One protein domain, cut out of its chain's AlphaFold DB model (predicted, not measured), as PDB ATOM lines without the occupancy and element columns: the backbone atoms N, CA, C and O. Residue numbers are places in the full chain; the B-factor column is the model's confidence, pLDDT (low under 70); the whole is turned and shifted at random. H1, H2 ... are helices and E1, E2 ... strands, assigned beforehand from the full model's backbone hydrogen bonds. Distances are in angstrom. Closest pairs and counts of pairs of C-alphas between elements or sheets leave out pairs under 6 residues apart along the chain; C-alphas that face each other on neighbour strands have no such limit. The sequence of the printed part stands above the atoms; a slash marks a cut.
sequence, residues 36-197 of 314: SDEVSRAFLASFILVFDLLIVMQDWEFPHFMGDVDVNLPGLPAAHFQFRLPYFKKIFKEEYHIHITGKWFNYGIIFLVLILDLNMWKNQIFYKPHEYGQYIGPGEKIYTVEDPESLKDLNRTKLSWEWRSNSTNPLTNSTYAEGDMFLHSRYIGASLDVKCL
ATOM      1  N   SER A  36     173.757 164.901 210.713       73.69
ATOM      2  CA  SER A  36     172.753 163.852 210.827       73.69
ATOM      3  C   SER A  36     172.383 163.378 209.431       73.69
ATOM      4  O   SER A  36     171.922 164.158 208.589       73.69
ATOM      5  N   ASP A  37     172.624 162.099 209.196       85.12
ATOM      6  CA  ASP A  37     172.246 161.415 207.977       85.12
ATOM      7  C   ASP A  37     170.799 160.916 208.123       85.12
ATOM      8  O   ASP A  37     170.238 160.804 209.217       85.12
ATOM      9  N   GLU A  38     170.154 160.585 207.012       85.69
ATOM     10  CA  GLU A  38     168.799 160.021 207.038       85.69
ATOM     11  C   GLU A  38     168.671 158.782 207.944       85.69
ATOM     12  O   GLU A  38     167.666 158.626 208.635       85.69
ATOM     13  N   VAL A  39     169.712 157.941 207.979       87.00
ATOM     14  CA  VAL A  39     169.747 156.709 208.767       87.00
ATOM     15  C   VAL A  39     169.838 157.049 210.250       87.00
ATOM     16  O   VAL A  39     169.024 156.562 211.030       87.00
ATOM     17  N   SER A  40     170.746 157.946 210.655       88.00
ATOM     18  CA  SER A  40     170.876 158.346 212.063       88.00
ATOM     19  C   SER A  40     169.606 159.007 212.595       88.00
ATOM     20  O   SER A  40     169.225 158.744 213.732       88.00
ATOM     21  N   ARG A  41     168.903 159.803 211.776       88.19
ATOM     22  CA  ARG A  41     167.593 160.356 212.158       88.19
ATOM     23  C   ARG A  41     166.536 159.262 212.344       88.19
ATOM     24  O   ARG A  41     165.765 159.336 213.294       88.19
ATOM     25  N   ALA A  42     166.508 158.242 211.482       88.75
ATOM     26  CA  ALA A  42     165.586 157.109 211.622       88.75
ATOM     27  C   ALA A  42     165.876 156.272 212.882       88.75
ATOM     28  O   ALA A  42     164.944 155.883 213.587       88.75
ATOM     29  N   PHE A  43     167.154 156.055 213.214       89.56
ATOM     30  CA  PHE A  43     167.560 155.439 214.482       89.56
ATOM     31  C   PHE A  43     167.130 156.276 215.682       89.56
ATOM     32  O   PHE A  43     166.537 155.733 216.608       89.56
ATOM     33  N   LEU A  44     167.362 157.590 215.649       89.94
ATOM     34  CA  LEU A  44     166.946 158.489 216.721       89.94
ATOM     35  C   LEU A  44     165.429 158.421 216.951       89.94
ATOM     36  O   LEU A  44     165.006 158.193 218.078       89.94
ATOM     37  N   ALA A  45     164.621 158.532 215.890       90.62
ATOM     38  CA  ALA A  45     163.164 158.414 215.988       90.62
ATOM     39  C   ALA A  45     162.725 157.044 216.542       90.62
ATOM     40  O   ALA A  45     161.812 156.968 217.358       90.62
ATOM     41  N   SER A  46     163.408 155.961 216.153       90.88
ATOM     42  CA  SER A  46     163.122 154.612 216.665       90.88
ATOM     43  C   SER A  46     163.463 154.470 218.154       90.88
ATOM     44  O   SER A  46     162.737 153.796 218.885       90.88
ATOM     45  N   PHE A  47     164.537 155.116 218.624       90.56
ATOM     46  CA  PHE A  47     164.897 155.148 220.044       90.56
ATOM     47  C   PHE A  47     163.906 155.954 220.880       90.56
ATOM     48  O   PHE A  47     163.541 155.495 221.958       90.56
ATOM     49  N   ILE A  48     163.454 157.111 220.389       91.06
ATOM     50  CA  ILE A  48     162.424 157.909 221.070       91.06
ATOM     51  C   ILE A  48     161.154 157.063 221.233       91.06
ATOM     52  O   ILE A  48     160.694 156.880 222.354       91.06
ATOM     53  N   LEU A  49     160.704 156.400 220.163       90.94
ATOM     54  CA  LEU A  49     159.557 155.489 220.207       90.94
ATOM     55  C   LEU A  49     159.728 154.346 221.230       90.94
ATOM     56  O   LEU A  49     158.768 153.950 221.891       90.94
ATOM     57  N   VAL A  50     160.941 153.796 221.373       91.44
ATOM     58  CA  VAL A  50     161.241 152.789 222.408       91.44
ATOM     59  C   VAL A  50     161.123 153.391 223.804       91.44
ATOM     60  O   VAL A  50     160.551 152.748 224.679       91.44
ATOM     61  N   PHE A  51     161.647 154.595 224.036       90.12
ATOM     62  CA  PHE A  51     161.558 155.249 225.341       90.12
ATOM     63  C   PHE A  51     160.120 155.605 225.715       90.12
ATOM     64  O   PHE A  51     159.729 155.347 226.850       90.12
ATOM     65  N   ASP A  52     159.322 156.087 224.768       88.44
ATOM     66  CA  ASP A  52     157.891 156.326 224.956       88.44
ATOM     67  C   ASP A  52     157.155 155.053 225.373       88.44
ATOM     68  O   ASP A  52     156.368 155.046 226.323       88.44
ATOM     69  N   LEU A  53     157.477 153.929 224.732       87.06
ATOM     70  CA  LEU A  53     156.929 152.637 225.122       87.06
ATOM     71  C   LEU A  53     157.432 152.180 226.501       87.06
ATOM     72  O   LEU A  53     156.659 151.628 227.285       87.06
ATOM     73  N   LEU A  54     158.705 152.425 226.832       86.38
ATOM     74  CA  LEU A  54     159.261 152.116 228.152       86.38
ATOM     75  C   LEU A  54     158.606 152.945 229.262       86.38
ATOM     76  O   LEU A  54     158.408 152.408 230.347       86.38
ATOM     77  N   ILE A  55     158.231 154.202 229.004       84.94
ATOM     78  CA  ILE A  55     157.482 155.035 229.957       84.94
ATOM     79  C   ILE A  55     156.133 154.380 230.281       84.94
ATOM     80  O   ILE A  55     155.775 154.277 231.451       84.94
ATOM     81  N   VAL A  56     155.424 153.857 229.273       79.81
ATOM     82  CA  VAL A  56     154.168 153.113 229.489       79.81
ATOM     83  C   VAL A  56     154.417 151.811 230.254       79.81
ATOM     84  O   VAL A  56     153.646 151.458 231.139       79.81
ATOM     85  N   MET A  57     155.496 151.093 229.937       76.62
ATOM     86  CA  MET A  57     155.837 149.817 230.581       76.62
ATOM     87  C   MET A  57     156.305 149.951 232.031       76.62
ATOM     88  O   MET A  57     156.162 149.005 232.803       76.62
ATOM     89  N   GLN A  58     156.904 151.085 232.400       76.94
ATOM     90  CA  GLN A  58     157.308 151.374 233.780       76.94
ATOM     91  C   GLN A  58     156.107 151.617 234.695       76.94
ATOM     92  O   GLN A  58     156.242 151.544 235.919       76.94
ATOM     93  N   ASP A  59     154.940 151.874 234.108       74.69
ATOM     94  CA  ASP A  59     153.702 152.037 234.834       74.69
ATOM     95  C   ASP A  59     152.991 150.689 235.034       74.69
ATOM     96  O   ASP A  59     152.289 150.171 234.163       74.69
ATOM     97  N   TRP A  60     153.184 150.111 236.221       61.72
ATOM     98  CA  TRP A  60     152.615 148.822 236.623       61.72
ATOM     99  C   TRP A  60     151.080 148.822 236.749       61.72
ATOM    100  O   TRP A  60     150.497 147.759 236.969       61.72
ATOM    101  N   GLU A  61     150.416 149.978 236.635       64.19
ATOM    102  CA  GLU A  61     148.952 150.081 236.678       64.19
ATOM    103  C   GLU A  61     148.298 149.890 235.293       64.19
ATOM    104  O   GLU A  61     147.103 149.593 235.177       64.19
ATOM    105  N   PHE A  62     149.083 149.974 234.217       63.19
ATOM    106  CA  PHE A  62     148.616 149.727 232.857       63.19
ATOM    107  C   PHE A  62     148.507 148.213 232.564       63.19
ATOM    108  O   PHE A  62     149.427 147.461 232.895       63.19
ATOM    109  N   PRO A  63     147.435 147.700 231.911       58.25
ATOM    110  CA  PRO A  63     146.276 148.372 231.301       58.25
ATOM    111  C   PRO A  63     144.987 148.311 232.151       58.25
ATOM    112  O   PRO A  63     143.911 148.666 231.666       58.25
ATOM    113  N   HIS A  64     145.040 147.778 233.375       57.47
ATOM    114  CA  HIS A  64     143.848 147.470 234.169       57.47
ATOM    115  C   HIS A  64     143.593 148.565 235.215       57.47
ATOM    116  O   HIS A  64     144.019 148.467 236.362       57.47
ATOM    117  N   PHE A  65     142.829 149.589 234.827       57.75
ATOM    118  CA  PHE A  65     142.451 150.735 235.671       57.75
ATOM    119  C   PHE A  65     141.368 150.394 236.709       57.75
ATOM    120  O   PHE A  65     140.297 150.993 236.723       57.75
ATOM    121  N   MET A  66     141.612 149.398 237.565       47.50
ATOM    122  CA  MET A  66     140.627 148.927 238.554       47.50
ATOM    123  C   MET A  66     140.705 149.645 239.907       47.50
ATOM    124  O   MET A  66     139.945 149.325 240.818       47.50
ATOM    125  N   GLY A  67     141.606 150.617 240.053       47.16
ATOM    126  CA  GLY A  67     141.647 151.486 241.221       47.16
ATOM    127  C   GLY A  67     140.789 152.728 241.007       47.16
ATOM    128  O   GLY A  67     141.175 153.579 240.202       47.16
ATOM    129  N   ASP A  68     139.718 152.856 241.793       43.97
ATOM    130  CA  ASP A  68     138.848 154.039 241.984       43.97
ATOM    131  C   ASP A  68     139.605 155.219 242.644       43.97
ATOM    132  O   ASP A  68     139.116 155.927 243.520       43.97
ATOM    133  N   VAL A  69     140.879 155.387 242.288       47.31
ATOM    134  CA  VAL A  69     141.702 156.492 242.760       47.31
ATOM    135  C   VAL A  69     141.455 157.642 241.805       47.31
ATOM    136  O   VAL A  69     141.926 157.633 240.664       47.31
ATOM    137  N   ASP A  70     140.703 158.611 242.306       50.72
ATOM    138  CA  ASP A  70     140.490 159.933 241.742       50.72
ATOM    139  C   ASP A  70     141.832 160.658 241.559       50.72
ATOM    140  O   ASP A  70     142.271 161.465 242.378       50.72
ATOM    141  N   VAL A  71     142.543 160.327 240.479       55.16
ATOM    142  CA  VAL A  71     143.747 161.053 240.082       55.16
ATOM    143  C   VAL A  71     143.292 162.408 239.563       55.16
ATOM    144  O   VAL A  71     142.622 162.500 238.534       55.16
ATOM    145  N   ASN A  72     143.648 163.464 240.292       52.25
ATOM    146  CA  ASN A  72     143.414 164.829 239.846       52.25
ATOM    147  C   ASN A  72     144.094 165.040 238.495       52.25
ATOM    148  O   ASN A  72     145.279 164.750 238.317       52.25
ATOM    149  N   LEU A  73     143.328 165.557 237.542       52.97
ATOM    150  CA  LEU A  73     143.839 165.961 236.244       52.97
ATOM    151  C   LEU A  73     144.940 167.022 236.439       52.97
ATOM    152  O   LEU A  73     144.746 167.966 237.213       52.97
ATOM    153  N   PRO A  74     146.092 166.922 235.754       45.84
ATOM    154  CA  PRO A  74     147.119 167.951 235.846       45.84
ATOM    155  C   PRO A  74     146.538 169.288 235.366       45.84
ATOM    156  O   PRO A  74     146.180 169.446 234.203       45.84
ATOM    157  N   GLY A  75     146.407 170.244 236.289       48.50
ATOM    158  CA  GLY A  75     145.833 171.566 236.021       48.50
ATOM    159  C   GLY A  75     144.327 171.714 236.272       48.50
ATOM    160  O   GLY A  75     143.815 172.815 236.080       48.50
ATOM    161  N   LEU A  76     143.616 170.679 236.742       51.16
ATOM    162  CA  LEU A  76     142.198 170.778 237.115       51.16
ATOM    163  C   LEU A  76     141.931 170.207 238.521       51.16
ATOM    164  O   LEU A  76     142.470 169.163 238.877       51.16
ATOM    165  N   PRO A  77     141.065 170.852 239.327       47.69
ATOM    166  CA  PRO A  77     140.742 170.412 240.688       47.69
ATOM    167  C   PRO A  77     139.736 169.247 240.746       47.69
ATOM    168  O   PRO A  77     139.224 168.946 241.819       47.69
ATOM    169  N   ALA A  78     139.411 168.619 239.612       46.25
ATOM    170  CA  ALA A  78     138.441 167.532 239.526       46.25
ATOM    171  C   ALA A  78     139.094 166.275 238.937       46.25
ATOM    172  O   ALA A  78     139.883 166.356 237.997       46.25
ATOM    173  N   ALA A  79     138.725 165.107 239.462       50.31
ATOM    174  CA  ALA A  79     139.175 163.799 238.981       50.31
ATOM    175  C   ALA A  79     138.396 163.281 237.754       50.31
ATOM    176  O   ALA A  79     138.715 162.230 237.187       50.31
ATOM    177  N   HIS A  80     137.370 164.028 237.329       50.34
ATOM    178  CA  HIS A  80     136.473 163.661 236.239       50.34
ATOM    179  C   HIS A  80     136.259 164.836 235.287       50.34
ATOM    180  O   HIS A  80     135.862 165.926 235.703       50.34
ATOM    181  N   PHE A  81     136.457 164.592 233.994       51.78
ATOM    182  CA  PHE A  81     136.046 165.516 232.941       51.78
ATOM    183  C   PHE A  81     134.636 165.123 232.487       51.78
ATOM    184  O   PHE A  81     134.459 164.095 231.838       51.78
ATOM    185  N   GLN A  82     133.620 165.912 232.844       52.41
ATOM    186  CA  GLN A  82     132.259 165.721 232.332       52.41
ATOM    187  C   GLN A  82     132.067 166.599 231.093       52.41
ATOM    188  O   GLN A  82     131.756 167.785 231.201       52.41
ATOM    189  N   PHE A  83     132.264 166.033 229.901       50.56
ATOM    190  CA  PHE A  83     131.992 166.754 228.657       50.56
ATOM    191  C   PHE A  83     130.512 166.595 228.291       50.56
ATOM    192  O   PHE A  83     130.094 165.559 227.782       50.56
ATOM    193  N   ARG A  84     129.694 167.625 228.528       46.50
ATOM    194  CA  ARG A  84     128.369 167.719 227.898       46.50
ATOM    195  C   ARG A  84     128.571 168.347 226.519       46.50
ATOM    196  O   ARG A  84     128.932 169.516 226.456       46.50
ATOM    197  N   LEU A  85     128.375 167.602 225.425       52.88
ATOM    198  CA  LEU A  85     128.330 168.164 224.062       52.88
ATOM    199  C   LEU A  85     126.893 168.621 223.733       52.88
ATOM    200  O   LEU A  85     126.070 167.781 223.374       52.88
ATOM    201  N   PRO A  86     126.555 169.924 223.784       49.12
ATOM    202  CA  PRO A  86     125.195 170.385 223.492       49.12
ATOM    203  C   PRO A  86     124.797 170.395 222.001       49.12
ATOM    204  O   PRO A  86     123.644 170.703 221.708       49.12
ATOM    205  N   TYR A  87     125.680 170.059 221.045       47.94
ATOM    206  CA  TYR A  87     125.441 170.362 219.618       47.94
ATOM    207  C   TYR A  87     125.253 169.184 218.641       47.94
ATOM    208  O   TYR A  87     124.941 169.431 217.478       47.94
ATOM    209  N   PHE A  88     125.321 167.916 219.066       49.97
ATOM    210  CA  PHE A  88     125.112 166.762 218.161       49.97
ATOM    211  C   PHE A  88     123.721 166.102 218.258       49.97
ATOM    212  O   PHE A  88     123.560 164.924 217.943       49.97
ATOM    213  N   LYS A  89     122.671 166.866 218.599       48.34
ATOM    214  CA  LYS A  89     121.281 166.360 218.706       48.34
ATOM    215  C   LYS A  89     120.687 165.776 217.414       48.34
ATOM    216  O   LYS A  89     119.658 165.112 217.476       48.34
ATOM    217  N   LYS A  90     121.279 166.033 216.241       51.78
ATOM    218  CA  LYS A  90     120.707 165.600 214.951       51.78
ATOM    219  C   LYS A  90     121.229 164.249 214.446       51.78
ATOM    220  O   LYS A  90     120.642 163.710 213.518       51.78
ATOM    221  N   ILE A  91     122.310 163.719 215.024       57.09
ATOM    222  CA  ILE A  91     123.004 162.534 214.493       57.09
ATOM    223  C   ILE A  91     123.042 161.366 215.487       57.09
ATOM    224  O   ILE A  91     122.948 160.221 215.060       57.09
ATOM    225  N   PHE A  92     123.077 161.629 216.795       48.69
ATOM    226  CA  PHE A  92     123.034 160.579 217.810       48.69
ATOM    227  C   PHE A  92     121.914 160.856 218.815       48.69
ATOM    228  O   PHE A  92     121.831 161.937 219.394       48.69
ATOM    229  N   LYS A  93     121.014 159.880 218.973       46.56
ATOM    230  CA  LYS A  93     119.761 159.981 219.741       46.56
ATOM    231  C   LYS A  93     119.939 159.694 221.242       46.56
ATOM    232  O   LYS A  93     118.943 159.619 221.951       46.56
ATOM    233  N   GLU A  94     121.174 159.543 221.716       52.47
ATOM    234  CA  GLU A  94     121.483 159.220 223.111       52.47
ATOM    235  C   GLU A  94     122.452 160.244 223.712       52.47
ATOM    236  O   GLU A  94     123.425 160.660 223.080       52.47
ATOM    237  N   GLU A  95     122.143 160.694 224.930       50.62
ATOM    238  CA  GLU A  95     122.983 161.598 225.713       50.62
ATOM    239  C   GLU A  95     124.227 160.835 226.185       50.62
ATOM    240  O   GLU A  95     124.195 160.094 227.165       50.62
ATOM    241  N   TYR A  96     125.342 160.990 225.468       51.59
ATOM    242  CA  TYR A  96     126.606 160.374 225.866       51.59
ATOM    243  C   TYR A  96     127.192 161.096 227.085       51.59
ATOM    244  O   TYR A  96     127.811 162.154 226.971       51.59
ATOM    245  N   HIS A  97     127.031 160.489 228.258       50.47
ATOM    246  CA  HIS A  97     127.792 160.830 229.455       50.47
ATOM    247  C   HIS A  97     129.180 160.184 229.367       50.47
ATOM    248  O   HIS A  97     129.395 159.071 229.843       50.47
ATOM    249  N   ILE A  98     130.132 160.861 228.722       55.72
ATOM    250  CA  ILE A  98     131.518 160.384 228.680       55.72
ATOM    251  C   ILE A  98     132.183 160.757 230.011       55.72
ATOM    252  O   ILE A  98     132.554 161.910 230.227       55.72
ATOM    253  N   HIS A  99     132.311 159.782 230.912       56.19
ATOM    254  CA  HIS A  99     133.099 159.902 232.137       56.19
ATOM    255  C   HIS A  99     134.538 159.461 231.852       56.19
ATOM    256  O   HIS A  99     134.840 158.270 231.851       56.19
ATOM    257  N   ILE A 100     135.432 160.418 231.592       61.84
ATOM    258  CA  ILE A 100     136.871 160.140 231.488       61.84
ATOM    259  C   ILE A 100     137.466 160.285 232.890       61.84
ATOM    260  O   ILE A 100     137.441 161.379 233.463       61.84
ATOM    261  N   THR A 101     137.973 159.188 233.459       66.44
ATOM    262  CA  THR A 101     138.720 159.238 234.726       66.44
ATOM    263  C   THR A 101     140.099 159.862 234.493       66.44
ATOM    264  O   THR A 101     140.659 159.752 233.399       66.44
ATOM    265  N   GLY A 102     140.676 160.517 235.506       64.44
ATOM    266  CA  GLY A 102     141.989 161.167 235.379       64.44
ATOM    267  C   GLY A 102     143.115 160.231 234.921       64.44
ATOM    268  O   GLY A 102     143.984 160.650 234.157       64.44
ATOM    269  N   LYS A 103     143.051 158.942 235.287       70.31
ATOM    270  CA  LYS A 103     143.968 157.909 234.779       70.31
ATOM    271  C   LYS A 103     143.832 157.753 233.266       70.31
ATOM    272  O   LYS A 103     144.812 157.943 232.555       70.31
ATOM    273  N   TRP A 104     142.618 157.523 232.756       70.81
ATOM    274  CA  TRP A 104     142.368 157.410 231.313       70.81
ATOM    275  C   TRP A 104     142.808 158.648 230.529       70.81
ATOM    276  O   TRP A 104     143.299 158.512 229.413       70.81
ATOM    277  N   PHE A 105     142.670 159.846 231.100       75.31
ATOM    278  CA  PHE A 105     143.157 161.064 230.457       75.31
ATOM    279  C   PHE A 105     144.690 161.110 230.375       75.31
ATOM    280  O   PHE A 105     145.229 161.436 229.321       75.31
ATOM    281  N   ASN A 106     145.396 160.738 231.449       77.00
ATOM    282  CA  ASN A 106     146.859 160.710 231.471       77.00
ATOM    283  C   ASN A 106     147.422 159.691 230.460       77.00
ATOM    284  O   ASN A 106     148.172 160.066 229.558       77.00
ATOM    285  N   TYR A 107     146.964 158.434 230.505       78.19
ATOM    286  CA  TYR A 107     147.377 157.433 229.512       78.19
ATOM    287  C   TYR A 107     146.886 157.762 228.104       78.19
ATOM    288  O   TYR A 107     147.558 157.423 227.138       78.19
ATOM    289  N   GLY A 108     145.741 158.436 227.970       79.94
ATOM    290  CA  GLY A 108     145.238 158.912 226.685       79.94
ATOM    291  C   GLY A 108     146.203 159.893 226.021       79.94
ATOM    292  O   GLY A 108     146.458 159.773 224.824       79.94
ATOM    293  N   ILE A 109     146.795 160.810 226.796       83.31
ATOM    294  CA  ILE A 109     147.842 161.712 226.302       83.31
ATOM    295  C   ILE A 109     149.086 160.914 225.913       83.31
ATOM    296  O   ILE A 109     149.572 161.088 224.803       83.31
ATOM    297  N   ILE A 110     149.572 160.011 226.769       84.44
ATOM    298  CA  ILE A 110     150.771 159.208 226.468       84.44
ATOM    299  C   ILE A 110     150.559 158.349 225.210       84.44
ATOM    300  O   ILE A 110     151.429 158.275 224.349       84.44
ATOM    301  N   PHE A 111     149.378 157.752 225.044       82.81
ATOM    302  CA  PHE A 111     149.030 156.983 223.851       82.81
ATOM    303  C   PHE A 111     148.953 157.860 222.596       82.81
ATOM    304  O   PHE A 111     149.382 157.443 221.521       82.81
ATOM    305  N   LEU A 112     148.440 159.086 222.719       87.38
ATOM    306  CA  LEU A 112     148.448 160.056 221.628       87.38
ATOM    307  C   LEU A 112     149.882 160.435 221.240       87.38
ATOM    308  O   LEU A 112     150.185 160.467 220.049       87.38
ATOM    309  N   VAL A 113     150.763 160.667 222.217       88.88
ATOM    310  CA  VAL A 113     152.190 160.933 221.974       88.88
ATOM    311  C   VAL A 113     152.840 159.740 221.269       88.88
ATOM    312  O   VAL A 113     153.440 159.933 220.217       88.88
ATOM    313  N   LEU A 114     152.581 158.504 221.710       88.31
ATOM    314  CA  LEU A 114     153.086 157.294 221.050       88.31
ATOM    315  C   LEU A 114     152.666 157.206 219.566       88.31
ATOM    316  O   LEU A 114     153.456 156.796 218.714       88.31
ATOM    317  N   ILE A 115     151.430 157.599 219.227       89.25
ATOM    318  CA  ILE A 115     150.966 157.657 217.827       89.25
ATOM    319  C   ILE A 115     151.689 158.764 217.048       89.25
ATOM    320  O   ILE A 115     152.044 158.558 215.882       89.25
ATOM    321  N   LEU A 116     151.900 159.934 217.655       90.38
ATOM    322  CA  LEU A 116     152.641 161.031 217.028       90.38
ATOM    323  C   LEU A 116     154.103 160.649 216.772       90.38
ATOM    324  O   LEU A 116     154.616 160.936 215.689       90.38
ATOM    325  N   ASP A 117     154.729 159.921 217.691       89.06
ATOM    326  CA  ASP A 117     156.090 159.406 217.546       89.06
ATOM    327  C   ASP A 117     156.180 158.318 216.476       89.06
ATOM    328  O   ASP A 117     157.112 158.311 215.667       89.06
ATOM    329  N   LEU A 118     155.162 157.458 216.360       88.62
ATOM    330  CA  LEU A 118     155.052 156.516 215.245       88.62
ATOM    331  C   LEU A 118     154.926 157.252 213.899       88.62
ATOM    332  O   LEU A 118     155.516 156.843 212.895       88.62
ATOM    333  N   ASN A 119     154.171 158.353 213.869       88.69
ATOM    334  CA  ASN A 119     154.035 159.192 212.682       88.69
ATOM    335  C   ASN A 119     155.355 159.895 212.330       88.69
ATOM    336  O   ASN A 119     155.738 159.923 211.158       88.69
ATOM    337  N   MET A 120     156.085 160.399 213.328       88.31
ATOM    338  CA  MET A 120     157.419 160.971 213.146       88.31
ATOM    339  C   MET A 120     158.394 159.922 212.601       88.31
ATOM    340  O   MET A 120     159.098 160.185 211.624       88.31
ATOM    341  N   TRP A 121     158.392 158.716 213.170       88.31
ATOM    342  CA  TRP A 121     159.215 157.605 212.703       88.31
ATOM    343  C   TRP A 121     158.904 157.237 211.246       88.31
ATOM    344  O   TRP A 121     159.817 157.155 210.418       88.31
ATOM    345  N   LYS A 122     157.618 157.103 210.894       88.69
ATOM    346  CA  LYS A 122     157.184 156.849 209.512       88.69
ATOM    347  C   LYS A 122     157.701 157.937 208.569       88.69
ATOM    348  O   LYS A 122     158.273 157.622 207.525       88.69
ATOM    349  N   ASN A 123     157.506 159.205 208.928       87.81
ATOM    350  CA  ASN A 123     157.968 160.340 208.132       87.81
ATOM    351  C   ASN A 123     159.491 160.296 207.928       87.81
ATOM    352  O   ASN A 123     159.984 160.602 206.847       87.81
ATOM    353  N   GLN A 124     160.233 159.841 208.937       87.69
ATOM    354  CA  GLN A 124     161.686 159.751 208.882       87.69
ATOM    355  C   GLN A 124     162.203 158.593 208.009       87.69
ATOM    356  O   GLN A 124     163.229 158.756 207.347       87.69
ATOM    357  N   ILE A 125     161.499 157.454 207.967       85.62
ATOM    358  CA  ILE A 125     161.822 156.305 207.096       85.62
ATOM    359  C   ILE A 125     161.583 156.632 205.618       85.62
ATOM    360  O   ILE A 125     162.434 156.344 204.773       85.62
ATOM    361  N   PHE A 126     160.431 157.234 205.305       86.88
ATOM    362  CA  PHE A 126     160.013 157.525 203.927       86.88
ATOM    363  C   PHE A 126     160.472 158.894 203.416       86.88
ATOM    364  O   PHE A 126     160.103 159.287 202.312       86.88
ATOM    365  N   TYR A 127     161.293 159.599 204.191       87.38
ATOM    366  CA  TYR A 127     161.795 160.917 203.841       87.38
ATOM    367  C   TYR A 127     162.524 160.912 202.488       87.38
ATOM    368  O   TYR A 127     163.485 160.163 202.285       87.38
ATOM    369  N   LYS A 128     162.094 161.801 201.586       86.94
ATOM    370  CA  LYS A 128     162.758 162.107 200.315       86.94
ATOM    371  C   LYS A 128     162.874 163.622 200.149       86.94
ATOM    372  O   LYS A 128     161.838 164.278 200.148       86.94
ATOM    373  N   PRO A 129     164.076 164.180 199.919       86.94
ATOM    374  CA  PRO A 129     164.282 165.626 199.823       86.94
ATOM    375  C   PRO A 129     163.337 166.313 198.826       86.94
ATOM    376  O   PRO A 129     162.728 167.333 199.138       86.94
ATOM    377  N   HIS A 130     163.139 165.700 197.655       85.19
ATOM    378  CA  HIS A 130     162.339 166.281 196.572       85.19
ATOM    379  C   HIS A 130     160.880 166.563 196.965       85.19
ATOM    380  O   HIS A 130     160.318 167.557 196.518       85.19
ATOM    381  N   GLU A 131     160.285 165.744 197.838       85.56
ATOM    382  CA  GLU A 131     158.891 165.907 198.282       85.56
ATOM    383  C   GLU A 131     158.709 167.113 199.226       85.56
ATOM    384  O   GLU A 131     157.596 167.606 199.380       85.56
ATOM    385  N   TYR A 132     159.801 167.635 199.797       86.19
ATOM    386  CA  TYR A 132     159.804 168.791 200.702       86.19
ATOM    387  C   TYR A 132     160.372 170.060 200.051       86.19
ATOM    388  O   TYR A 132     160.737 170.997 200.756       86.19
ATOM    389  N   GLY A 133     160.498 170.097 198.718       87.38
ATOM    390  CA  GLY A 133     161.136 171.226 198.031       87.38
ATOM    391  C   GLY A 133     162.641 171.311 198.305       87.38
ATOM    392  O   GLY A 133     163.225 172.392 198.283       87.38
ATOM    393  N   GLN A 134     163.274 170.173 198.593       90.44
ATOM    394  CA  GLN A 134     164.699 170.082 198.887       90.44
ATOM    395  C   GLN A 134     165.423 169.283 197.806       90.44
ATOM    396  O   GLN A 134     164.848 168.416 197.142       90.44
ATOM    397  N   TYR A 135     166.712 169.550 197.642       90.81
ATOM    398  CA  TYR A 135     167.556 168.858 196.676       90.81
ATOM    399  C   TYR A 135     168.942 168.573 197.251       90.81
ATOM    400  O   TYR A 135     169.319 169.079 198.308       90.81
ATOM    401  N   ILE A 136     169.680 167.700 196.567       90.81
ATOM    402  CA  ILE A 136     170.984 167.211 197.014       90.81
ATOM    403  C   ILE A 136     172.063 167.960 196.239       90.81
ATOM    404  O   ILE A 136     172.062 167.949 195.008       90.81
ATOM    405  N   GLY A 137     172.960 168.614 196.967       88.25
ATOM    406  CA  GLY A 137     174.129 169.293 196.429       88.25
ATOM    407  C   GLY A 137     175.425 168.498 196.633       88.25
ATOM    408  O   GLY A 137     175.397 167.319 197.007       88.25
ATOM    409  N   PRO A 138     176.586 169.124 196.389       85.94
ATOM    410  CA  PRO A 138     177.881 168.467 196.518       85.94
ATOM    411  C   PRO A 138     178.108 167.953 197.949       85.94
ATOM    412  O   PRO A 138     177.795 168.626 198.930       85.94
ATOM    413  N   GLY A 139     178.664 166.743 198.074       83.75
ATOM    414  CA  GLY A 139     178.917 166.110 199.376       83.75
ATOM    415  C   GLY A 139     177.663 165.580 200.083       83.75
ATOM    416  O   GLY A 139     177.647 165.525 201.314       83.75
ATOM    417  N   GLU A 140     176.622 165.231 199.313       86.38
ATOM    418  CA  GLU A 140     175.349 164.660 199.794       86.38
ATOM    419  C   GLU A 140     174.580 165.589 200.743       86.38
ATOM    420  O   GLU A 140     173.732 165.150 201.520       86.38
ATOM    421  N   LYS A 141     174.881 166.889 200.698       88.50
ATOM    422  CA  LYS A 141     174.252 167.907 201.538       88.50
ATOM    423  C   LYS A 141     172.891 168.305 200.994       88.50
ATOM    424  O   LYS A 141     172.684 168.347 199.782       88.50
ATOM    425  N   ILE A 142     171.971 168.600 201.903       90.12
ATOM    426  CA  ILE A 142     170.610 168.998 201.556       90.12
ATOM    427  C   ILE A 142     170.542 170.523 201.439       90.12
ATOM    428  O   ILE A 142     171.027 171.243 202.308       90.12
ATOM    429  N   TYR A 143     169.901 171.001 200.379       89.50
ATOM    430  CA  TYR A 143     169.571 172.406 200.159       89.50
ATOM    431  C   TYR A 143     168.050 172.550 200.109       89.50
ATOM    432  O   TYR A 143     167.373 171.731 199.481       89.50
ATOM    433  N   THR A 144     167.513 173.562 200.787       90.44
ATOM    434  CA  THR A 144     166.080 173.878 200.783       90.44
ATOM    435  C   THR A 144     165.825 175.074 199.895       90.44
ATOM    436  O   THR A 144     166.470 176.111 200.034       90.44
ATOM    437  N   VAL A 145     164.863 174.911 198.994       90.19
ATOM    438  CA  VAL A 145     164.443 175.971 198.095       90.19
ATOM    439  C   VAL A 145     163.595 176.993 198.839       90.19
ATOM    440  O   VAL A 145     162.571 176.641 199.418       90.19
ATOM    441  N   GLU A 146     164.001 178.260 198.782       85.25
ATOM    442  CA  GLU A 146     163.237 179.374 199.360       85.25
ATOM    443  C   GLU A 146     162.317 180.060 198.340       85.25
ATOM    444  O   GLU A 146     161.402 180.795 198.715       85.25
ATOM    445  N   ASP A 147     162.525 179.830 197.040       84.38
ATOM    446  CA  ASP A 147     161.777 180.547 196.016       84.38
ATOM    447  C   ASP A 147     160.349 179.985 195.840       84.38
ATOM    448  O   ASP A 147     160.156 178.811 195.504       84.38
ATOM    449  N   PRO A 148     159.306 180.816 196.026       82.75
ATOM    450  CA  PRO A 148     157.921 180.352 196.016       82.75
ATOM    451  C   PRO A 148     157.440 179.922 194.625       82.75
ATOM    452  O   PRO A 148     156.416 179.250 194.514       82.75
ATOM    453  N   GLU A 149     158.134 180.309 193.553       83.00
ATOM    454  CA  GLU A 149     157.778 179.920 192.187       83.00
ATOM    455  C   GLU A 149     158.176 178.473 191.885       83.00
ATOM    456  O   GLU A 149     157.360 177.718 191.356       83.00
ATOM    457  N   SER A 150     159.375 178.041 192.286       79.69
ATOM    458  CA  SER A 150     159.821 176.652 192.107       79.69
ATOM    459  C   SER A 150     159.091 175.673 193.026       79.69
ATOM    460  O   SER A 150     158.945 174.501 192.671       79.69
ATOM    461  N   LEU A 151     158.601 176.141 194.180       84.19
ATOM    462  CA  LEU A 151     157.849 175.317 195.132       84.19
ATOM    463  C   LEU A 151     156.423 174.976 194.666       84.19
ATOM    464  O   LEU A 151     155.854 174.009 195.163       84.19
ATOM    465  N   LYS A 152     155.842 175.713 193.708       83.50
ATOM    466  CA  LYS A 152     154.475 175.445 193.211       83.50
ATOM    467  C   LYS A 152     154.376 174.153 192.408       83.50
ATOM    468  O   LYS A 152     153.459 173.367 192.618       83.50
ATOM    469  N   ASP A 153     155.330 173.943 191.507       79.38
ATOM    470  CA  ASP A 153     155.275 172.841 190.543       79.38
ATOM    471  C   ASP A 153     156.132 171.636 190.964       79.38
ATOM    472  O   ASP A 153     156.085 170.599 190.302       79.38
ATOM    473  N   LEU A 154     156.953 171.782 192.020       79.31
ATOM    474  CA  LEU A 154     157.918 170.789 192.521       79.31
ATOM    475  C   LEU A 154     158.600 169.983 191.399       79.31
ATOM    476  O   LEU A 154     158.765 168.763 191.468       79.31
ATOM    477  N   ASN A 155     159.022 170.658 190.330       85.44
ATOM    478  CA  ASN A 155     159.563 169.963 189.169       85.44
ATOM    479  C   ASN A 155     160.954 169.387 189.486       85.44
ATOM    480  O   ASN A 155     161.873 170.127 189.832       85.44
ATOM    481  N   ARG A 156     161.121 168.068 189.332       81.25
ATOM    482  CA  ARG A 156     162.362 167.331 189.646       81.25
ATOM    483  C   ARG A 156     163.591 167.858 188.924       81.25
ATOM    484  O   ARG A 156     164.677 167.833 189.485       81.25
ATOM    485  N   THR A 157     163.430 168.322 187.691       82.94
ATOM    486  CA  THR A 157     164.558 168.822 186.900       82.94
ATOM    487  C   THR A 157     165.034 170.181 187.408       82.94
ATOM    488  O   THR A 157     166.238 170.396 187.525       82.94
ATOM    489  N   LYS A 158     164.099 171.064 187.785       83.44
ATOM    490  CA  LYS A 158     164.398 172.375 188.381       83.44
ATOM    491  C   LYS A 158     164.903 172.261 189.824       83.44
ATOM    492  O   LYS A 158     165.743 173.047 190.240       83.44
ATOM    493  N   LEU A 159     164.432 171.266 190.578       85.50
ATOM    494  CA  LEU A 159     164.873 170.933 191.940       85.50
ATOM    495  C   LEU A 159     166.116 170.030 191.929       85.50
ATOM    496  O   LEU A 159     166.156 168.982 192.573       85.50
ATOM    497  N   SER A 160     167.130 170.423 191.163       88.56
ATOM    498  CA  SER A 160     168.412 169.728 191.098       88.56
ATOM    499  C   SER A 160     169.560 170.719 191.241       88.56
ATOM    500  O   SER A 160     169.460 171.870 190.810       88.56
ATOM    501  N   TRP A 161     170.667 170.262 191.830       88.44
ATOM    502  CA  TRP A 161     171.869 171.081 191.978       88.44
ATOM    503  C   TRP A 161     172.388 171.576 190.625       88.44
ATOM    504  O   TRP A 161     172.731 172.746 190.488       88.44
ATOM    505  N   GLU A 162     172.394 170.718 189.606       89.44
ATOM    506  CA  GLU A 162     172.880 171.050 188.260       89.44
ATOM    507  C   GLU A 162     172.085 172.195 187.628       89.44
ATOM    508  O   GLU A 162     172.662 173.119 187.055       89.44
ATOM    509  N   TRP A 163     170.759 172.173 187.770       89.75
ATOM    510  CA  TRP A 163     169.921 173.225 187.211       89.75
ATOM    511  C   TRP A 163     170.038 174.526 188.009       89.75
ATOM    512  O   TRP A 163     170.184 175.589 187.410       89.75
ATOM    513  N   ARG A 164     170.015 174.461 189.349       89.19
ATOM    514  CA  ARG A 164     170.013 175.657 190.216       89.19
ATOM    515  C   ARG A 164     171.369 176.347 190.322       89.19
ATOM    516  O   ARG A 164     171.408 177.559 190.508       89.19
ATOM    517  N   SER A 165     172.466 175.610 190.170       89.25
ATOM    518  CA  SER A 165     173.814 176.192 190.117       89.25
ATOM    519  C   SER A 165     174.108 176.881 188.782       89.25
ATOM    520  O   SER A 165     174.871 177.840 188.752       89.25
ATOM    521  N   ASN A 166     173.487 176.429 187.688       90.19
ATOM    522  CA  ASN A 166     173.697 176.993 186.352       90.19
ATOM    523  C   ASN A 166     172.625 178.021 185.941       90.19
ATOM    524  O   ASN A 166     172.804 178.760 184.976       90.19
ATOM    525  N   SER A 167     171.495 178.065 186.649       87.19
ATOM    526  CA  SER A 167     170.421 179.025 186.391       87.19
ATOM    527  C   SER A 167     170.587 180.250 187.286       87.19
ATOM    528  O   SER A 167     170.656 180.137 188.511       87.19
ATOM    529  N   THR A 168     170.617 181.430 186.672       87.44
ATOM    530  CA  THR A 168     170.711 182.717 187.372       87.44
ATOM    531  C   THR A 168     169.334 183.345 187.494       87.44
ATOM    532  O   THR A 168     168.574 183.389 186.524       87.44
ATOM    533  N   ASN A 169     169.010 183.851 188.680       84.38
ATOM    534  CA  ASN A 169     167.770 184.577 188.893       84.38
ATOM    535  C   ASN A 169     167.875 185.976 188.246       84.38
ATOM    536  O   ASN A 169     168.780 186.740 188.595       84.38
ATOM    537  N   PRO A 170     166.957 186.353 187.335       83.25
ATOM    538  CA  PRO A 170     167.005 187.646 186.652       83.25
ATOM    539  C   PRO A 170     166.811 188.850 187.588       83.25
ATOM    540  O   PRO A 170     167.169 189.963 187.217       83.25
ATOM    541  N   LEU A 171     166.249 188.650 188.786       83.56
ATOM    542  CA  LEU A 171     165.973 189.718 189.751       83.56
ATOM    543  C   LEU A 171     167.160 190.014 190.673       83.56
ATOM    544  O   LEU A 171     167.399 191.170 191.008       83.56
ATOM    545  N   THR A 172     167.893 188.984 191.097       82.69
ATOM    546  CA  THR A 172     169.001 189.117 192.060       82.69
ATOM    547  C   THR A 172     170.378 189.012 191.411       82.69
ATOM    548  O   THR A 172     171.366 189.337 192.060       82.69
ATOM    549  N   ASN A 173     170.455 188.588 190.142       88.69
ATOM    550  CA  ASN A 173     171.696 188.357 189.394       88.69
ATOM    551  C   ASN A 173     172.659 187.342 190.054       88.69
ATOM    552  O   ASN A 173     173.822 187.238 189.670       88.69
ATOM    553  N   SER A 174     172.160 186.576 191.025       85.38
ATOM    554  CA  SER A 174     172.841 185.448 191.663       85.38
ATOM    555  C   SER A 174     172.259 184.133 191.157       85.38
ATOM    556  O   SER A 174     171.125 184.077 190.663       85.38
ATOM    557  N   THR A 175     173.034 183.057 191.274       87.69
ATOM    558  CA  THR A 175     172.540 181.708 190.968       87.69
ATOM    559  C   THR A 175     171.424 181.322 191.939       87.69
ATOM    560  O   THR A 175     171.412 181.762 193.090       87.69
ATOM    561  N   TYR A 176     170.473 180.493 191.500       85.62
ATOM    562  CA  TYR A 176     169.408 180.024 192.398       85.62
ATOM    563  C   TYR A 176     169.969 179.250 193.599       85.62
ATOM    564  O   TYR A 176     169.412 179.342 194.686       85.62
ATOM    565  N   ALA A 177     171.099 178.555 193.427       86.12
ATOM    566  CA  ALA A 177     171.771 177.827 194.501       86.12
ATOM    567  C   ALA A 177     172.323 178.728 195.627       86.12
ATOM    568  O   ALA A 177     172.359 178.300 196.776       86.12
ATOM    569  N   GLU A 178     172.747 179.962 195.328       84.62
ATOM    570  CA  GLU A 178     173.229 180.917 196.345       84.62
ATOM    571  C   GLU A 178     172.105 181.471 197.222       84.62
ATOM    572  O   GLU A 178     172.341 181.828 198.376       84.62
ATOM    573  N   GLY A 179     170.891 181.556 196.672       82.75
ATOM    574  CA  GLY A 179     169.704 182.004 197.396       82.75
ATOM    575  C   GLY A 179     169.032 180.909 198.226       82.75
ATOM    576  O   GLY A 179     168.075 181.205 198.931       82.75
ATOM    577  N   ASP A 180     169.495 179.661 198.137       87.62
ATOM    578  CA  ASP A 180     168.888 178.534 198.838       87.62
ATOM    579  C   ASP A 180     169.477 178.324 200.231       87.62
ATOM    580  O   ASP A 180     170.678 178.486 200.473       87.62
ATOM    581  N   MET A 181     168.636 177.862 201.153       86.44
ATOM    582  CA  MET A 181     169.076 177.542 202.502       86.44
ATOM    583  C   MET A 181     169.869 176.233 202.511       86.44
ATOM    584  O   MET A 181     169.342 175.151 202.242       86.44
ATOM    585  N   PHE A 182     171.141 176.324 202.886       85.81
ATOM    586  CA  PHE A 182     172.000 175.172 203.138       85.81
ATOM    587  C   PHE A 182     171.645 174.487 204.464       85.81
ATOM    588  O   PHE A 182     171.550 175.164 205.489       85.81
ATOM    589  N   LEU A 183     171.509 173.156 204.456       84.19
ATOM    590  CA  LEU A 183     171.360 172.342 205.664       84.19
ATOM    591  C   LEU A 183     172.613 171.503 205.917       84.19
ATOM    592  O   LEU A 183     173.188 170.894 205.011       84.19
ATOM    593  N   HIS A 184     172.984 171.356 207.189       81.12
ATOM    594  CA  HIS A 184     174.123 170.519 207.571       81.12
ATOM    595  C   HIS A 184     173.838 169.009 207.464       81.12
ATOM    596  O   HIS A 184     174.786 168.211 207.468       81.12
ATOM    597  N   SER A 185     172.565 168.614 207.350       82.38
ATOM    598  CA  SER A 185     172.119 167.228 207.170       82.38
ATOM    599  C   SER A 185     172.518 166.646 205.814       82.38
ATOM    600  O   SER A 185     172.607 167.373 204.822       82.38
ATOM    601  N   ARG A 186     172.709 165.323 205.763       87.31
ATOM    602  CA  ARG A 186     173.023 164.607 204.520       87.31
ATOM    603  C   ARG A 186     171.948 163.605 204.123       87.31
ATOM    604  O   ARG A 186     171.238 163.052 204.966       87.31
ATOM    605  N   TYR A 187     171.870 163.356 202.822       87.56
ATOM    606  CA  TYR A 187     171.013 162.345 202.225       87.56
ATOM    607  C   TYR A 187     171.839 161.428 201.321       87.56
ATOM    608  O   TYR A 187     172.276 161.842 200.252       87.56
ATOM    609  N   ILE A 188     172.025 160.183 201.764       84.69
ATOM    610  CA  ILE A 188     172.850 159.169 201.087       84.69
ATOM    611  C   ILE A 188     171.990 158.338 200.114       84.69
ATOM    612  O   ILE A 188     172.483 157.768 199.146       84.69
ATOM    613  N   GLY A 189     170.675 158.275 200.341       84.31
ATOM    614  CA  GLY A 189     169.768 157.421 199.580       84.31
ATOM    615  C   GLY A 189     169.875 155.946 199.972       84.31
ATOM    616  O   GLY A 189     169.695 155.069 199.129       84.31
ATOM    617  N   ALA A 190     170.168 155.656 201.240       83.75
ATOM    618  CA  ALA A 190     170.253 154.308 201.778       83.75
ATOM    619  C   ALA A 190     168.958 153.518 201.518       83.75
ATOM    620  O   ALA A 190     167.844 154.047 201.633       83.75
ATOM    621  N   SER A 191     169.122 152.231 201.195       86.00
ATOM    622  CA  SER A 191     168.004 151.312 200.960       86.00
ATOM    623  C   SER A 191     167.033 151.291 202.143       86.00
ATOM    624  O   SER A 191     167.440 151.430 203.303       86.00
ATOM    625  N   LEU A 192     165.746 151.095 201.844       83.38
ATOM    626  CA  LEU A 192     164.702 151.000 202.867       83.38
ATOM    627  C   LEU A 192     165.020 149.908 203.895       83.38
ATOM    628  O   LEU A 192     164.760 150.115 205.072       83.38
ATOM    629  N   ASP A 193     165.670 148.820 203.487       84.81
ATOM    630  CA  ASP A 193     166.029 147.705 204.369       84.81
ATOM    631  C   ASP A 193     166.986 148.133 205.492       84.81
ATOM    632  O   ASP A 193     166.765 147.820 206.663       84.81
ATOM    633  N   VAL A 194     168.014 148.922 205.160       85.25
ATOM    634  CA  VAL A 194     168.967 149.463 206.147       85.25
ATOM    635  C   VAL A 194     168.267 150.427 207.104       85.25
ATOM    636  O   VAL A 194     168.543 150.427 208.301       85.25
ATOM    637  N   LYS A 195     167.322 151.222 206.592       86.62
ATOM    638  CA  LYS A 195     166.508 152.127 207.411       86.62
ATOM    639  C   LYS A 195     165.552 151.350 208.324       86.62
ATOM    640  O   LYS A 195     165.404 151.705 209.488       86.62
ATOM    641  N   CYS A 196     164.954 150.264 207.838       85.50
ATOM    642  CA  CYS A 196     164.059 149.400 208.604       85.50
ATOM    643  C   CYS A 196     164.773 148.654 209.736       85.50
ATOM    644  O   CYS A 196     164.143 148.373 210.755       85.50
ATOM    645  N   LEU A 197     166.081 148.393 209.618       87.94
ATOM    646  CA  LEU A 197     166.871 147.804 210.703       87.94
ATOM    647  C   LEU A 197     166.801 148.642 211.995       87.94
ATOM    648  O   LEU A 197     166.810 148.087 213.094       87.94
TER     649      LEU A 197
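AT A GLANCE: This is residues 36 to 197 of the 314 residues of an uncharacterized protein of Paroedura picta (UniProt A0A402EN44). Two long helices, H1 and H2, run side by side in opposite directions as a shaft, with a small head at one end and a hairpin of two short strands, E1 and E2, at the other. The head is a small sheet of E3, E4 and E5 with the short helices H3, H4 and H5 and loops round it; H6 packs on the shaft near the head, and residues 87 to 94 stick out beyond E1 and E2. The printed part has 162 residues, with named elements in the order H1 E1 E2 H2 H3 E3 E4 H4 H5 E5 H6; the class is mixed, and both sheets, E3 - E4 - E5 and E1 - E2, are antiparallel. The whole is extended, with a radius of gyration of the C-alphas of 24.4 A and spans of 69 by 42 by 28 A.

HOW THE PARTS SIT: H1, residues 38 to 57, and H2, residues 102 to 125, touch at a shallow tilt of 16 degrees, opposite ways; their closest C-alphas, of Ala 45 and Trp 121, are 5.2 A apart. E1, residues 80 to 83, and E2, residues 98 to 101, form a hairpin, with N 81 and O 100 at 3.4 A, within hydrogen-bond range. H3, residues 129 to 132, only grazes the sheet of E3, residues 134 to 136, E4, residues 141 to 144, and E5, residues 181 to 186. E3 and E4 form a hairpin, with N 135 and O 143 at 2.9 A. E4 and E5 are antiparallel, with N 144 and O 181 at 2.8 A. H4, residues 150 to 153, is not on this sheet; H5, residues 161 to 166, only grazes it. H6, residues 192 to 197, touches residues 39 to 43 of H1 at a steep tilt of 40 degrees; the closest C-alphas, of Val 39 and Lys 195, are 5.8 A apart. H6 only just touches H2, at residue 125 alone, with 3 pairs of C-alphas within 8 A; the closest, of Ile 125 and Lys 195, are 6.3 A apart. Every O i to N i+4 pair is within hydrogen-bond range in H1, H2, H5 and H6; H3 and H4 are too short for one.

IN THESE COORDINATES: H1 begins at C-alpha 38, (168.799, 160.021, 207.038), and is 28.7 A long. H2 is 34.9 A long and E5 13.7 A. H6 ends at C-alpha 197, (166.871, 147.804, 210.703).

THE WHOLE: The C-alphas farthest apart, of Asp 68 and Asn 173, are 70.9 A apart. The printed part has no cut. The links H1 to E1, E1 to E2 and H5 to E5 are long. The model's pLDDT is under 70 at residues 60 to 102.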